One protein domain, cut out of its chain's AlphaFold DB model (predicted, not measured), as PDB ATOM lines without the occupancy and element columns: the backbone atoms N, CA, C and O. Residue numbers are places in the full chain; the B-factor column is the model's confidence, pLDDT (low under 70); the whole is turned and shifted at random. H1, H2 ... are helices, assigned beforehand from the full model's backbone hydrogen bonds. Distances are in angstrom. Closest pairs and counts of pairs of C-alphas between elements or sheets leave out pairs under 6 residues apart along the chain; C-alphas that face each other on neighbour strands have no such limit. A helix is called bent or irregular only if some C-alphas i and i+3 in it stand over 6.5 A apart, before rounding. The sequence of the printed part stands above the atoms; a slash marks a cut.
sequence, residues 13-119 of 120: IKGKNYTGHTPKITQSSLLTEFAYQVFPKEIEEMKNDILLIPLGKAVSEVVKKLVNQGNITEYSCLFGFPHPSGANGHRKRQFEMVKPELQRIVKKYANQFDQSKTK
ATOM      1  N   ILE A  13     -29.697   1.806  16.314       91.50
ATOM      2  CA  ILE A  13     -30.515   1.030  15.385       91.50
ATOM      3  C   ILE A  13     -29.722   0.898  14.090       91.50
ATOM      4  O   ILE A  13     -29.438   1.896  13.426       91.50
ATOM      5  N   LYS A  14     -29.334  -0.335  13.740       91.88
ATOM      6  CA  LYS A  14     -28.505  -0.635  12.554       91.88
ATOM      7  C   LYS A  14     -27.220   0.215  12.499       91.88
ATOM      8  O   LYS A  14     -26.900   0.805  11.470       91.88
ATOM      9  N   GLY A  15     -26.530   0.334  13.635       93.62
ATOM     10  CA  GLY A  15     -25.276   1.088  13.760       93.62
ATOM     11  C   GLY A  15     -25.421   2.616  13.759       93.62
ATOM     12  O   GLY A  15     -24.415   3.316  13.790       93.62
ATOM     13  N   LYS A  16     -26.645   3.157  13.734       91.69
ATOM     14  CA  LYS A  16     -26.907   4.604  13.789       91.69
ATOM     15  C   LYS A  16     -27.551   4.990  15.114       91.69
ATOM     16  O   LYS A  16     -28.339   4.220  15.657       91.69
ATOM     17  N   ASN A  17     -27.252   6.195  15.596       91.31
ATOM     18  CA  ASN A  17     -27.861   6.745  16.808       91.31
ATOM     19  C   ASN A  17     -29.389   6.700  16.721       91.31
ATOM     20  O   ASN A  17     -29.981   7.151  15.737       91.31
ATOM     21  N   TYR A  18     -30.022   6.189  17.771       91.81
ATOM     22  CA  TYR A  18     -31.463   6.250  17.913       91.81
ATOM     23  C   TYR A  18     -31.921   7.696  18.140       91.81
ATOM     24  O   TYR A  18     -31.393   8.407  18.990       91.81
ATOM     25  N   THR A  19     -32.920   8.132  17.374       88.94
ATOM     26  CA  THR A  19     -33.395   9.527  17.365       88.94
ATOM     27  C   THR A  19     -34.740   9.723  18.064       88.94
ATOM     28  O   THR A  19     -35.290  10.820  18.020       88.94
ATOM     29  N   GLY A  20     -35.304   8.675  18.675       88.88
ATOM     30  CA  GLY A  20     -36.631   8.730  19.304       88.88
ATOM     31  C   GLY A  20     -37.808   8.417  18.371       88.88
ATOM     32  O   GLY A  20     -38.952   8.465  18.817       88.88
ATOM     33  N   HIS A  21     -37.559   8.110  17.090       87.44
ATOM     34  CA  HIS A  21     -38.618   7.992  16.075       87.44
ATOM     35  C   HIS A  21     -38.815   6.591  15.486       87.44
ATOM     36  O   HIS A  21     -39.960   6.168  15.329       87.44
ATOM     37  N   THR A  22     -37.733   5.876  15.163       90.31
ATOM     38  CA  THR A  22     -37.806   4.573  14.480       90.31
ATOM     39  C   THR A  22     -36.904   3.553  15.183       90.31
ATOM     40  O   THR A  22     -35.684   3.631  15.017       90.31
ATOM     41  N   PRO A  23     -37.464   2.610  15.966       91.75
ATOM     42  CA  PRO A  23     -38.891   2.466  16.295       91.75
ATOM     43  C   PRO A  23     -39.404   3.607  17.190       91.75
ATOM     44  O   PRO A  23     -38.610   4.312  17.815       91.75
ATOM     45  N   LYS A  24     -40.723   3.797  17.301       92.62
ATOM     46  CA  LYS A  24     -41.257   4.683  18.354       92.62
ATOM     47  C   LYS A  24     -40.890   4.105  19.723       92.62
ATOM     48  O   LYS A  24     -40.816   2.888  19.866       92.62
ATOM     49  N   ILE A  25     -40.727   4.957  20.736       94.62
ATOM     50  CA  ILE A  25     -40.411   4.516  22.109       94.62
ATOM     51  C   ILE A  25     -41.392   3.424  22.575       94.62
ATOM     52  O   ILE A  25     -40.967   2.397  23.084       94.62
ATOM     53  N   THR A  26     -42.688   3.588  22.292       93.44
ATOM     54  CA  THR A  26     -43.755   2.641  22.668       93.44
ATOM     55  C   THR A  26     -43.772   1.326  21.883       93.44
ATOM     56  O   THR A  26     -44.564   0.444  22.195       93.44
ATOM     57  N   GLN A  27     -42.962   1.193  20.830       94.25
ATOM     58  CA  GLN A  27     -42.895  -0.003  19.976       94.25
ATOM     59  C   GLN A  27     -41.739  -0.936  20.355       94.25
ATOM     60  O   GLN A  27     -41.554  -1.970  19.722       94.25
ATOM     61  N   SER A  28     -40.948  -0.578  21.365       95.00
ATOM     62  CA  SER A  28     -39.893  -1.420  21.919       95.00
ATOM     63  C   SER A  28     -40.131  -1.571  23.413       95.00
ATOM     64  O   SER A  28     -40.283  -0.566  24.113       95.00
ATOM     65  N   SER A  29     -40.161  -2.813  23.900       94.94
ATOM     66  CA  SER A  29     -40.306  -3.113  25.328       94.94
ATOM     67  C   SER A  29     -39.207  -2.430  26.139       94.94
ATOM     68  O   SER A  29     -39.513  -1.694  27.071       94.94
ATOM     69  N   LEU A  30     -37.955  -2.559  25.694       94.69
ATOM     70  CA  LEU A  30     -36.790  -1.940  26.322       94.69
ATOM     71  C   LEU A  30     -36.912  -0.410  26.399       94.69
ATOM     72  O   LEU A  30     -36.697   0.185  27.451       94.69
ATOM     73  N   LEU A  31     -37.268   0.247  25.289       96.25
ATOM     74  CA  LEU A  31     -37.391   1.711  25.274       96.25
ATOM     75  C   LEU A  31     -38.568   2.190  26.128       96.25
ATOM     76  O   LEU A  31     -38.473   3.229  26.777       96.25
ATOM     77  N   THR A  32     -39.665   1.431  26.131       96.44
ATOM     78  CA  THR A  32     -40.851   1.724  26.941       96.44
ATOM     79  C   THR A  32     -40.542   1.607  28.428       96.44
ATOM     80  O   THR A  32     -40.941   2.482  29.192       96.44
ATOM     81  N   GLU A  33     -39.812   0.571  28.841       96.19
ATOM     82  CA  GLU A  33     -39.397   0.374  30.231       96.19
ATOM     83  C   GLU A  33     -38.553   1.553  30.729       96.19
ATOM     84  O   GLU A  33     -38.888   2.169  31.744       96.19
ATOM     85  N   PHE A  34     -37.528   1.955  29.972       96.62
ATOM     86  CA  PHE A  34     -36.734   3.129  30.334       96.62
ATOM     87  C   PHE A  34     -37.589   4.395  30.435       96.62
ATOM     88  O   PHE A  34     -37.527   5.107  31.436       96.62
ATOM     89  N   ALA A  35     -38.422   4.647  29.429       95.75
ATOM     90  CA  ALA A  35     -39.176   5.888  29.319       95.75
ATOM     91  C   ALA A  35     -40.311   6.031  30.348       95.75
ATOM     92  O   ALA A  35     -40.586   7.143  30.793       95.75
ATOM     93  N   TYR A  36     -40.982   4.932  30.700       95.12
ATOM     94  CA  TYR A  36     -42.204   4.961  31.513       95.12
ATOM     95  C   TYR A  36     -42.068   4.286  32.879       95.12
ATOM     96  O   TYR A  36     -42.987   4.403  33.684       95.12
ATOM     97  N   GLN A  37     -40.962   3.593  33.161       93.69
ATOM     98  CA  GLN A  37     -40.737   2.963  34.467       93.69
ATOM     99  C   GLN A  37     -39.467   3.467  35.144       93.69
ATOM    100  O   GLN A  37     -39.512   3.785  36.329       93.69
ATOM    101  N   VAL A  38     -38.349   3.561  34.420       94.25
ATOM    102  CA  VAL A  38     -37.066   3.987  35.010       94.25
ATOM    103  C   VAL A  38     -37.000   5.506  35.144       94.25
ATOM    104  O   VAL A  38     -36.764   6.017  36.235       94.25
ATOM    105  N   PHE A  39     -37.252   6.234  34.055       93.88
ATOM    106  CA  PHE A  39     -37.164   7.694  34.029       93.88
ATOM    107  C   PHE A  39     -38.086   8.381  35.053       93.88
ATOM    108  O   PHE A  39     -37.599   9.249  35.770       93.88
ATOM    109  N   PRO A  40     -39.375   8.007  35.208       90.69
ATOM    110  CA  PRO A  40     -40.231   8.650  36.208       90.69
ATOM    111  C   PRO A  40     -39.729   8.456  37.641       90.69
ATOM    112  O   PRO A  40     -39.782   9.401  38.416       90.69
ATOM    113  N   LYS A  41     -39.184   7.275  37.971       90.19
ATOM    114  CA  LYS A  41     -38.596   7.006  39.293       90.19
ATOM    115  C   LYS A  41     -37.363   7.871  39.550       90.19
ATOM    116  O   LYS A  41     -37.232   8.435  40.625       90.19
ATOM    117  N   GLU A  42     -36.499   8.038  38.545       89.50
ATOM    118  CA  GLU A  42     -35.345   8.944  38.647       89.50
ATOM    119  C   GLU A  42     -35.786  10.394  38.901       89.50
ATOM    120  O   GLU A  42     -35.163  11.097  39.692       89.50
ATOM    121  N   ILE A  43     -36.872  10.841  38.257       87.75
ATOM    122  CA  ILE A  43     -37.444  12.174  38.491       87.75
ATOM    123  C   ILE A  43     -38.071  12.281  39.889       87.75
ATOM    124  O   ILE A  43     -37.892  13.304  40.544       87.75
ATOM    125  N   GLU A  44     -38.769  11.250  40.362       84.94
ATOM    126  CA  GLU A  44     -39.383  11.211  41.699       84.94
ATOM    127  C   GLU A  44     -38.338  11.289  42.825       84.94
ATOM    128  O   GLU A  44     -38.562  11.934  43.849       84.94
ATOM    129  N   GLU A  45     -37.155  10.708  42.617       85.69
ATOM    130  CA  GLU A  45     -36.026  10.816  43.549       85.69
ATOM    131  C   GLU A  45     -35.451  12.241  43.648       85.69
ATOM    132  O   GLU A  45     -34.763  12.568  44.625       85.69
ATOM    133  N   MET A  46     -35.744  13.118  42.680       81.38
ATOM    134  CA  MET A  46     -35.358  14.526  42.733       81.38
ATOM    135  C   MET A  46     -36.230  15.251  43.765       81.38
ATOM    136  O   MET A  46     -37.217  15.904  43.439       81.38
ATOM    137  N   LYS A  47     -35.845  15.160  45.043       65.06
ATOM    138  CA  LYS A  47     -36.425  15.961  46.130       65.06
ATOM    139  C   LYS A  47     -36.197  17.434  45.804       65.06
ATOM    140  O   LYS A  47     -35.052  17.847  45.943       65.06
ATOM    141  N   ASN A  48     -37.210  18.154  45.301       65.25
ATOM    142  CA  ASN A  48     -37.392  19.623  45.284       65.25
ATOM    143  C   ASN A  48     -38.444  20.051  44.237       65.25
ATOM    144  O   ASN A  48     -38.773  19.296  43.324       65.25
ATOM    145  N   ASP A  49     -38.892  21.309  44.319       77.25
ATOM    146  CA  ASP A  49     -39.533  22.022  43.207       77.25
ATOM    147  C   ASP A  49     -38.560  22.056  42.013       77.25
ATOM    148  O   ASP A  49     -37.570  22.797  42.016       77.25
ATOM    149  N   ILE A  50     -38.790  21.197  41.014       84.25
ATOM    150  CA  ILE A  50     -37.997  21.145  39.781       84.25
ATOM    151  C   ILE A  50     -38.733  21.832  38.631       84.25
ATOM    152  O   ILE A  50     -39.957  21.789  38.542       84.25
ATOM    153  N   LEU A  51     -37.962  22.405  37.705       88.50
ATOM    154  CA  LEU A  51     -38.435  22.833  36.390       88.50
ATOM    155  C   LEU A  51     -37.799  21.927  35.327       88.50
ATOM    156  O   LEU A  51     -36.633  22.082  34.962       88.50
ATOM    157  N   LEU A  52     -38.562  20.948  34.859       90.94
ATOM    158  CA  LEU A  52     -38.203  19.996  33.822       90.94
ATOM    159  C   LEU A  52     -38.266  20.655  32.438       90.94
ATOM    160  O   LEU A  52     -39.258  21.281  32.068       90.94
ATOM    161  N   ILE A  53     -37.215  20.467  31.637       93.12
ATOM    162  CA  ILE A  53     -37.107  21.026  30.282       93.12
ATOM    163  C   ILE A  53     -36.952  19.884  29.267       93.12
ATOM    164  O   ILE A  53     -35.829  19.465  28.974       93.12
ATOM    165  N   PRO A  54     -38.059  19.349  28.718       92.94
ATOM    166  CA  PRO A  54     -38.013  18.333  27.674       92.94
ATOM    167  C   PRO A  54     -37.417  18.891  26.379       92.94
ATOM    168  O   PRO A  54     -37.947  19.830  25.786       92.94
ATOM    169  N   LEU A  55     -36.335  18.279  25.903       91.62
ATOM    170  CA  LEU A  55     -35.671  18.697  24.672       91.62
ATOM    171  C   LEU A  55     -36.114  17.818  23.501       91.62
ATOM    172  O   LEU A  55     -35.752  16.648  23.414       91.62
ATOM    173  N   GLY A  56     -36.866  18.388  22.560       89.44
ATOM    174  CA  GLY A  56     -37.332  17.689  21.364       89.44
ATOM    175  C   GLY A  56     -38.700  17.020  21.500       89.44
ATOM    176  O   GLY A  56     -39.259  16.853  22.586       89.44
ATOM    177  N   LYS A  57     -39.258  16.638  20.343       89.06
ATOM    178  CA  LYS A  57     -40.643  16.164  20.221       89.06
ATOM    179  C   LYS A  57     -40.871  14.816  20.908       89.06
ATOM    180  O   LYS A  57     -41.797  14.714  21.699       89.06
ATOM    181  N   ALA A  58     -40.004  13.831  20.662       91.50
ATOM    182  CA  ALA A  58     -40.130  12.504  21.269       91.50
ATOM    183  C   ALA A  58     -40.092  12.574  22.806       91.50
ATOM    184  O   ALA A  58     -40.921  11.965  23.475       91.50
ATOM    185  N   VAL A  59     -39.183  13.388  23.361       92.69
ATOM    186  CA  VAL A  59     -39.086  13.598  24.812       92.69
ATOM    187  C   VAL A  59     -40.336  14.291  25.348       92.69
ATOM    188  O   VAL A  59     -40.928  13.840  26.325       92.69
ATOM    189  N   SER A  60     -40.778  15.355  24.672       92.88
ATOM    190  CA  SER A  60     -41.985  16.094  25.050       92.88
ATOM    191  C   SER A  60     -43.236  15.211  25.054       92.88
ATOM    192  O   SER A  60     -44.071  15.359  25.938       92.88
ATOM    193  N   GLU A  61     -43.386  14.302  24.088       93.19
ATOM    194  CA  GLU A  61     -44.532  13.387  24.005       93.19
ATOM    195  C   GLU A  61     -44.584  12.414  25.187       93.19
ATOM    196  O   GLU A  61     -45.649  12.243  25.783       93.19
ATOM    197  N   VAL A  62     -43.444  11.826  25.569       94.50
ATOM    198  CA  VAL A  62     -43.383  10.938  26.739       94.50
ATOM    199  C   VAL A  62     -43.684  11.705  28.021       94.50
ATOM    200  O   VAL A  62     -44.535  11.277  28.796       94.50
ATOM    201  N   VAL A  63     -43.041  12.859  28.228       94.12
ATOM    202  CA  VAL A  63     -43.252  13.661  29.443       94.12
ATOM    203  C   VAL A  63     -44.706  14.126  29.548       94.12
ATOM    204  O   VAL A  63     -45.291  14.014  30.616       94.12
ATOM    205  N   LYS A  64     -45.344  14.550  28.446       93.00
ATOM    206  CA  LYS A  64     -46.785  14.869  28.442       93.00
ATOM    207  C   LYS A  64     -47.643  13.680  28.851       93.00
ATOM    208  O   LYS A  64     -48.599  13.847  29.598       93.00
ATOM    209  N   LYS A  65     -47.318  12.478  28.372       94.00
ATOM    210  CA  LYS A  65     -48.061  11.276  28.752       94.00
ATOM    211  C   LYS A  65     -47.894  10.962  30.241       94.00
ATOM    212  O   LYS A  65     -48.895  10.690  30.888       94.00
ATOM    213  N   LEU A  66     -46.680  11.072  30.777       92.31
ATOM    214  CA  LEU A  66     -46.409  10.894  32.208       92.31
ATOM    215  C   LEU A  66     -47.141  11.932  33.066       92.31
ATOM    216  O   LEU A  66     -47.699  11.586  34.103       92.31
ATOM    217  N   VAL A  67     -47.199  13.181  32.602       90.75
ATOM    218  CA  VAL A  67     -47.985  14.242  33.241       90.75
ATOM    219  C   VAL A  67     -49.472  13.894  33.259       90.75
ATOM    220  O   VAL A  67     -50.097  13.913  34.315       90.75
ATOM    221  N   ASN A  68     -50.029  13.490  32.117       91.38
ATOM    222  CA  ASN A  68     -51.438  13.099  32.016       91.38
ATOM    223  C   ASN A  68     -51.781  11.866  32.870       91.38
ATOM    224  O   ASN A  68     -52.936  11.681  33.239       91.38
ATOM    225  N   GLN A  69     -50.796  11.011  33.158       90.62
ATOM    226  CA  GLN A  69     -50.937   9.842  34.029       90.62
ATOM    227  C   GLN A  69     -50.746  10.176  35.518       90.62
ATOM    228  O   GLN A  69     -50.931   9.301  36.359       90.62
ATOM    229  N   GLY A  70     -50.385  11.418  35.858       86.25
ATOM    230  CA  GLY A  70     -50.102  11.837  37.232       86.25
ATOM    231  C   GLY A  70     -48.740  11.376  37.762       86.25
ATOM    232  O   GLY A  70     -48.478  11.516  38.950       86.25
ATOM    233  N   ASN A  71     -47.863  10.843  36.905       84.06
ATOM    234  CA  ASN A  71     -46.511  10.422  37.286       84.06
ATOM    235  C   ASN A  71     -45.520  11.595  37.373       84.06
ATOM    236  O   ASN A  71     -44.450  11.440  37.948       84.06
ATOM    237  N   ILE A  72     -45.842  12.742  36.762       82.69
ATOM    238  CA  ILE A  72     -45.049  13.981  36.808       82.69
ATOM    239  C   ILE A  72     -46.011  15.171  36.927       82.69
ATOM    240  O   ILE A  72     -47.056  15.196  36.282       82.69
ATOM    241  N   THR A  73     -45.661  16.194  37.704       74.81
ATOM    242  CA  THR A  73     -46.485  17.405  37.840       74.81
ATOM    243  C   THR A  73     -46.377  18.313  36.607       74.81
ATOM    244  O   THR A  73     -45.283  18.723  36.214       74.81
ATOM    245  N   GLU A  74     -47.517  18.694  36.018       67.19
ATOM    246  CA  GLU A  74     -47.573  19.526  34.799       67.19
ATOM    247  C   GLU A  74     -46.901  20.897  34.965       67.19
ATOM    248  O   GLU A  74     -46.185  21.362  34.077       67.19
ATOM    249  N   TYR A  75     -47.110  21.542  36.119       61.62
ATOM    250  CA  TYR A  75     -46.676  22.921  36.386       61.62
ATOM    251  C   TYR A  75     -45.154  23.115  36.397       61.62
ATOM    252  O   TYR A  75     -44.674  24.248  36.368       61.62
ATOM    253  N   SER A  76     -44.414  22.013  36.372       73.44
ATOM    254  CA  SER A  76     -42.963  21.958  36.372       73.44
ATOM    255  C   SER A  76     -42.369  21.702  34.987       73.44
ATOM    256  O   SER A  76     -41.175  21.459  34.908       73.44
ATOM    257  N   CYS A  77     -43.133  21.728  33.887       88.06
ATOM    258  CA  CYS A  77     -42.619  21.337  32.564       88.06
ATOM    259  C   CYS A  77     -42.584  22.487  31.536       88.06
ATOM    260  O   CYS A  77     -43.606  23.095  31.219       88.06
ATOM    261  N   LEU A  78     -41.419  22.728  30.922       90.88
ATOM    262  CA  LEU A  78     -41.225  23.670  29.811       90.88
ATOM    263  C   LEU A  78     -41.204  22.953  28.453       90.88
ATOM    264  O   LEU A  78     -40.147  22.620  27.916       90.88
ATOM    265  N   PHE A  79     -42.381  22.719  27.876       90.44
ATOM    266  CA  PHE A  79     -42.504  22.066  26.570       90.44
ATOM    267  C   PHE A  79     -42.181  22.992  25.392       90.44
ATOM    268  O   PHE A  79     -42.430  24.192  25.431       90.44
ATOM    269  N   GLY A  80     -41.713  22.405  24.287       85.69
ATOM    270  CA  GLY A  80     -41.515  23.117  23.017       85.69
ATOM    271  C   GLY A  80     -40.063  23.471  22.708       85.69
ATOM    272  O   GLY A  80     -39.781  23.964  21.616       85.69
ATOM    273  N   PHE A  81     -39.125  23.163  23.606       88.75
ATOM    274  CA  PHE A  81     -37.707  23.301  23.298       88.75
ATOM    275  C   PHE A  81     -37.294  22.364  22.150       88.75
ATOM    276  O   PHE A  81     -37.621  21.170  22.161       88.75
ATOM    277  N   PRO A  82     -36.549  22.870  21.151       85.56
ATOM    278  CA  PRO A  82     -36.020  22.026  20.093       85.56
ATOM    279  C   PRO A  82     -34.954  21.067  20.639       85.56
ATOM    280  O   PRO A  82     -34.217  21.392  21.566       85.56
ATOM    281  N   HIS A  83     -34.818  19.895  20.014       83.12
ATOM    282  CA  HIS A  83     -33.746  18.960  20.365       83.12
ATOM    283  C   HIS A  83     -32.357  19.579  20.065       83.12
ATOM    284  O   HIS A  83     -32.193  20.202  19.008       83.12
ATOM    285  N   PRO A  84     -31.336  19.400  20.929       78.19
ATOM    286  CA  PRO A  84     -30.012  20.010  20.764       78.19
ATOM    287  C   PRO A  84     -29.175  19.415  19.617       78.19
ATOM    288  O   PRO A  84     -28.184  20.024  19.214       78.19
ATOM    289  N   SER A  85     -29.565  18.274  19.040       75.75
ATOM    290  CA  SER A  85     -28.847  17.670  17.906       75.75
ATOM    291  C   SER A  85     -28.825  18.578  16.669       75.75
ATOM    292  O   SER A  85     -29.834  19.189  16.311       75.75
ATOM    293  N   GLY A  86     -27.691  18.593  15.963       62.84
ATOM    294  CA  GLY A  86     -27.429  19.474  14.818       62.84
ATOM    295  C   GLY A  86     -28.314  19.275  13.582       62.84
ATOM    296  O   GLY A  86     -28.355  20.157  12.735       62.84
ATOM    297  N   ALA A  87     -29.074  18.178  13.488       63.88
ATOM    298  CA  ALA A  87     -29.888  17.854  12.311       63.88
ATOM    299  C   ALA A  87     -31.127  18.753  12.099       63.88
ATOM    300  O   ALA A  87     -31.797  18.637  11.078       63.88
ATOM    301  N   ASN A  88     -31.448  19.663  13.029       63.34
ATOM    302  CA  ASN A  88     -32.585  20.574  12.885       63.34
ATOM    303  C   ASN A  88     -32.131  21.964  12.396       63.34
ATOM    304  O   ASN A  88     -31.784  22.839  13.192       63.34
ATOM    305  N   GLY A  89     -32.216  22.214  11.087       69.44
ATOM    306  CA  GLY A  89     -31.989  23.546  10.500       69.44
ATOM    307  C   GLY A  89     -33.020  24.609  10.925       69.44
ATOM    308  O   GLY A  89     -32.788  25.804  10.781       69.44
ATOM    309  N   HIS A  90     -34.148  24.191  11.512       78.69
ATOM    310  CA  HIS A  90     -35.264  25.070  11.884       78.69
ATOM    311  C   HIS A  90     -35.345  25.421  13.381       78.69
ATOM    312  O   HIS A  90     -36.305  26.075  13.793       78.69
ATOM    313  N   ARG A  91     -34.359  25.035  14.209       81.25
ATOM    314  CA  ARG A  91     -34.434  25.193  15.682       81.25
ATOM    315  C   ARG A  91     -34.693  26.621  16.134       81.25
ATOM    316  O   ARG A  91     -35.504  26.827  17.026       81.25
ATOM    317  N   LYS A  92     -34.034  27.601  15.507       83.56
ATOM    318  CA  LYS A  92     -34.178  29.012  15.889       83.56
ATOM    319  C   LYS A  92     -35.616  29.495  15.695       83.56
ATOM    320  O   LYS A  92     -36.192  30.060  16.612       83.56
ATOM    321  N   ARG A  93     -36.221  29.202  14.538       86.00
ATOM    322  CA  ARG A  93     -37.623  29.561  14.264       86.00
ATOM    323  C   ARG A  93     -38.581  28.852  15.221       86.00
ATOM    324  O   ARG A  93     -39.481  29.492  15.742       86.00
ATOM    325  N   GLN A  94     -38.366  27.559  15.483       84.31
ATOM    326  CA  GLN A  94     -39.177  26.801  16.445       84.31
ATOM    327  C   GLN A  94     -39.120  27.413  17.843       84.31
ATOM    328  O   GLN A  94     -40.164  27.604  18.456       84.31
ATOM    329  N   PHE A  95     -37.921  27.763  18.311       87.44
ATOM    330  CA  PHE A  95     -37.740  28.396  19.610       87.44
ATOM    331  C   PHE A  95     -38.429  29.761  19.689       87.44
ATOM    332  O   PHE A  95     -39.175  29.998  20.631       87.44
ATOM    333  N   GLU A  96     -38.245  30.635  18.693       89.75
ATOM    334  CA  GLU A  96     -38.885  31.960  18.706       89.75
ATOM    335  C   GLU A  96     -40.420  31.872  18.727       89.75
ATOM    336  O   GLU A  96     -41.056  32.674  19.402       89.75
ATOM    337  N   MET A  97     -41.022  30.866  18.078       89.31
ATOM    338  CA  MET A  97     -42.478  30.655  18.132       89.31
ATOM    339  C   MET A  97     -42.982  30.277  19.533       89.31
ATOM    340  O   MET A  97     -44.074  30.688  19.913       89.31
ATOM    341  N   VAL A  98     -42.213  29.497  20.303       89.25
ATOM    342  CA  VAL A  98     -42.634  29.026  21.639       89.25
ATOM    343  C   VAL A  98     -42.148  29.920  22.781       89.25
ATOM    344  O   VAL A  98     -42.642  29.823  23.902       89.25
ATOM    345  N   LYS A  99     -41.188  30.809  22.514       91.25
ATOM    346  CA  LYS A  99     -40.533  31.664  23.511       91.25
ATOM    347  C   LYS A  99     -41.502  32.462  24.398       91.25
ATOM    348  O   LYS A  99     -41.263  32.464  25.607       91.25
ATOM    349  N   PRO A 100     -42.580  33.098  23.888       92.81
ATOM    350  CA  PRO A 100     -43.506  33.838  24.748       92.81
ATOM    351  C   PRO A 100     -44.182  32.945  25.794       92.81
ATOM    352  O   PRO A 100     -44.298  33.317  26.962       92.81
ATOM    353  N   GLU A 101     -44.567  31.732  25.394       88.56
ATOM    354  CA  GLU A 101     -45.204  30.761  26.280       88.56
ATOM    355  C   GLU A 101     -44.219  30.229  27.327       88.56
ATOM    356  O   GLU A 101     -44.535  30.173  28.516       88.56
ATOM    357  N   LEU A 102     -42.980  29.941  26.917       89.94
ATOM    358  CA  LEU A 102     -41.912  29.558  27.843       89.94
ATOM    359  C   LEU A 102     -41.665  30.646  28.899       89.94
ATOM    360  O   LEU A 102     -41.571  30.342  30.086       89.94
ATOM    361  N   GLN A 103     -41.616  31.920  28.495       91.81
ATOM    362  CA  GLN A 103     -41.467  33.043  29.426       91.81
ATOM    363  C   GLN A 103     -42.640  33.142  30.408       91.81
ATOM    364  O   GLN A 103     -42.425  33.440  31.586       91.81
ATOM    365  N   ARG A 104     -43.871  32.882  29.953       89.31
ATOM    366  CA  ARG A 104     -45.063  32.862  30.812       89.31
ATOM    367  C   ARG A 104     -44.968  31.769  31.878       89.31
ATOM    368  O   ARG A 104     -45.235  32.046  33.047       89.31
ATOM    369  N   ILE A 105     -44.553  30.560  31.494       86.94
ATOM    370  CA  ILE A 105     -44.390  29.431  32.424       86.94
ATOM    371  C   ILE A 105     -43.272  29.720  33.431       86.94
ATOM    372  O   ILE A 105     -43.489  29.555  34.628       86.94
ATOM    373  N   VAL A 106     -42.122  30.238  32.982       89.69
ATOM    374  CA  VAL A 106     -41.006  30.611  33.872       89.69
ATOM    375  C   VAL A 106     -41.434  31.660  34.901       89.69
ATOM    376  O   VAL A 106     -41.132  31.508  36.080       89.69
ATOM    377  N   LYS A 107     -42.179  32.697  34.490       89.31
ATOM    378  CA  LYS A 107     -42.705  33.713  35.420       89.31
ATOM    379  C   LYS A 107     -43.660  33.108  36.450       89.31
ATOM    380  O   LYS A 107     -43.564  33.430  37.630       89.31
ATOM    381  N   LYS A 108     -44.568  32.223  36.019       84.88
ATOM    382  CA  LYS A 108     -45.497  31.535  36.928       84.88
ATOM    383  C   LYS A 108     -44.741  30.669  37.940       84.88
ATOM    384  O   LYS A 108     -45.041  30.746  39.126       84.88
ATOM    385  N   TYR A 109     -43.756  29.905  37.471       84.88
ATOM    386  CA  TYR A 109     -42.906  29.069  38.314       84.88
ATOM    387  C   TYR A 109     -42.133  29.900  39.348       84.88
ATOM    388  O   TYR A 109     -42.174  29.583  40.532       84.88
ATOM    389  N   ALA A 110     -41.491  30.999  38.928       86.12
ATOM    390  CA  ALA A 110     -40.752  31.887  39.830       86.12
ATOM    391  C   ALA A 110     -41.646  32.442  40.952       86.12
ATOM    392  O   ALA A 110     -41.298  32.342  42.123       86.12
ATOM    393  N   ASN A 111     -42.850  32.914  40.610       85.44
ATOM    394  CA  ASN A 111     -43.801  33.420  41.602       85.44
ATOM    395  C   ASN A 111     -44.235  32.347  42.619       85.44
ATOM    396  O   ASN A 111     -44.464  32.664  43.782       85.44
ATOM    397  N   GLN A 112     -44.381  31.086  42.194       79.06
ATOM    398  CA  GLN A 112     -44.727  29.975  43.091       79.06
ATOM    399  C   GLN A 112     -43.549  29.589  43.993       79.06
ATOM    400  O   GLN A 112     -43.745  29.348  45.183       79.06
ATOM    401  N   PHE A 113     -42.340  29.582  43.433       75.69
ATOM    402  CA  PHE A 113     -41.106  29.294  44.156       75.69
ATOM    403  C   PHE A 113     -40.805  30.344  45.238       75.69
ATOM    404  O   PHE A 113     -40.359  30.007  46.332       75.69
ATOM    405  N   ASP A 114     -41.098  31.619  44.975       76.44
ATOM    406  CA  ASP A 114     -40.926  32.678  45.974       76.44
ATOM    407  C   ASP A 114     -41.943  32.546  47.124       76.44
ATOM    408  O   ASP A 114     -41.588  32.725  48.291       76.44
ATOM    409  N   GLN A 115     -43.189  32.154  46.820       66.56
ATOM    410  CA  GLN A 115     -44.245  31.927  47.819       66.56
ATOM    411  C   GLN A 115     -44.002  30.697  48.707       66.56
ATOM    412  O   GLN A 115     -44.428  30.703  49.864       66.56
ATOM    413  N   SER A 116     -43.345  29.645  48.202       64.25
ATOM    414  CA  SER A 116     -43.013  28.460  49.012       64.25
ATOM    415  C   SER A 116     -41.920  28.758  50.043       64.25
ATOM    416  O   SER A 116     -41.963  28.214  51.145       64.25
ATOM    417  N   LYS A 117     -41.013  29.701  49.752       60.41
ATOM    418  CA  LYS A 117     -39.976  30.164  50.691       60.41
ATOM    419  C   LYS A 117     -40.467  31.111  51.780       60.41
ATOM    420  O   LYS A 117     -39.832  31.185  52.821       60.41
ATOM    421  N   THR A 118     -41.557  31.846  51.562       56.66
ATOM    422  CA  THR A 118     -42.078  32.797  52.567       56.66
ATOM    423  C   THR A 118     -42.939  32.132  53.648       56.66
ATOM    424  O   THR A 118     -43.361  32.800  54.586       56.66
ATOM    425  N   LYS A 119     -43.244  30.835  53.500       51.06
ATOM    426  CA  LYS A 119     -44.094  30.048  54.410       51.06
ATOM    427  C   LYS A 119     -43.321  29.037  55.277       51.06
ATOM    428  O   LYS A 119     -43.963  28.260  55.978       51.06
TER     429      LYS A 119
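AT A GLANCE: This is residues 13 to 119 of the 120 residues of an uncharacterized protein of Lederbergia lentus (UniProt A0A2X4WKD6). Two helices packed at a steep angle, H1 and the shorter H2, make one side of an elongated model, and the long, kinked H3 makes the other side, with parts of two long links between H2 and H3. The last residues of H3 reach toward one end of the longest axis, and the first printed residues lie toward the other end. The printed part has 107 residues with three named helices, in the order H1, H2, H3, and no named strand; its class is all helix. It is only just loose, close to compact, with a radius of gyration of the C-alphas of 15.8 A and spans of 54 by 33 by 20 A.

IN THESE COORDINATES: Begin at Ile 13; residues 13 to 28 hold no named element. Find C-alpha 29 at (-40.306, -3.113, 25.328); there H1 begins, and it takes in residues 29 to 44, 21.8 A from first to last C-alpha. H1 is neither bent nor irregular, but only just: C-alphas 35 and 38 are 6.4 A apart. Go on past residues 45 to 56 to C-alpha 57 at (-40.643, 16.164, 20.221), the first of H2, which takes in residues 57 to 68. After residues 69 to 90 you come to H3, residues 91 to 117, the longest helix, 35.8 A from first to last C-alpha. It ends at C-alpha 117, printed at (-39.976, 30.164, 50.691). H3 is irregular, with C-alphas 97 and 100 at 7.4 A, and it has a kink of 53 degrees near residue 98.

HOW THE PARTS SIT: Look first at Ala 35 and Val 62, where H1 and H2 touch; their C-alphas, the closest of the two helices, are 7.1 A apart. H1 touches H2 with residues 35 to 40 alone, and H2 touches H1 with residues 62 to 66 alone. The two helices stand at a steep tilt of 62 degrees and run the same way, 11.8 A from centre to centre. H3 touches no helix: it is apart from H1 and apart from H2. On the backbone, each O i to N i+4 pair is within hydrogen-bond range in H2, while H1 has 9 of 12 such pairs within range and H3 has 21 of 23.

THE WHOLE: The two C-alphas farthest apart are those of Lys 14 and Lys 119, at 54.2 A. The printed part has no cut from residue 13 to 119. Both links between helices are long: 12 residues from H1 to H2 and 22 from H2 to H3. In the B-factor column, the mean pLDDT of the printed part is 85.7; look for values under 70 at residues 47 to 48, 74 to 75, 86 to 89 and 115 to 119.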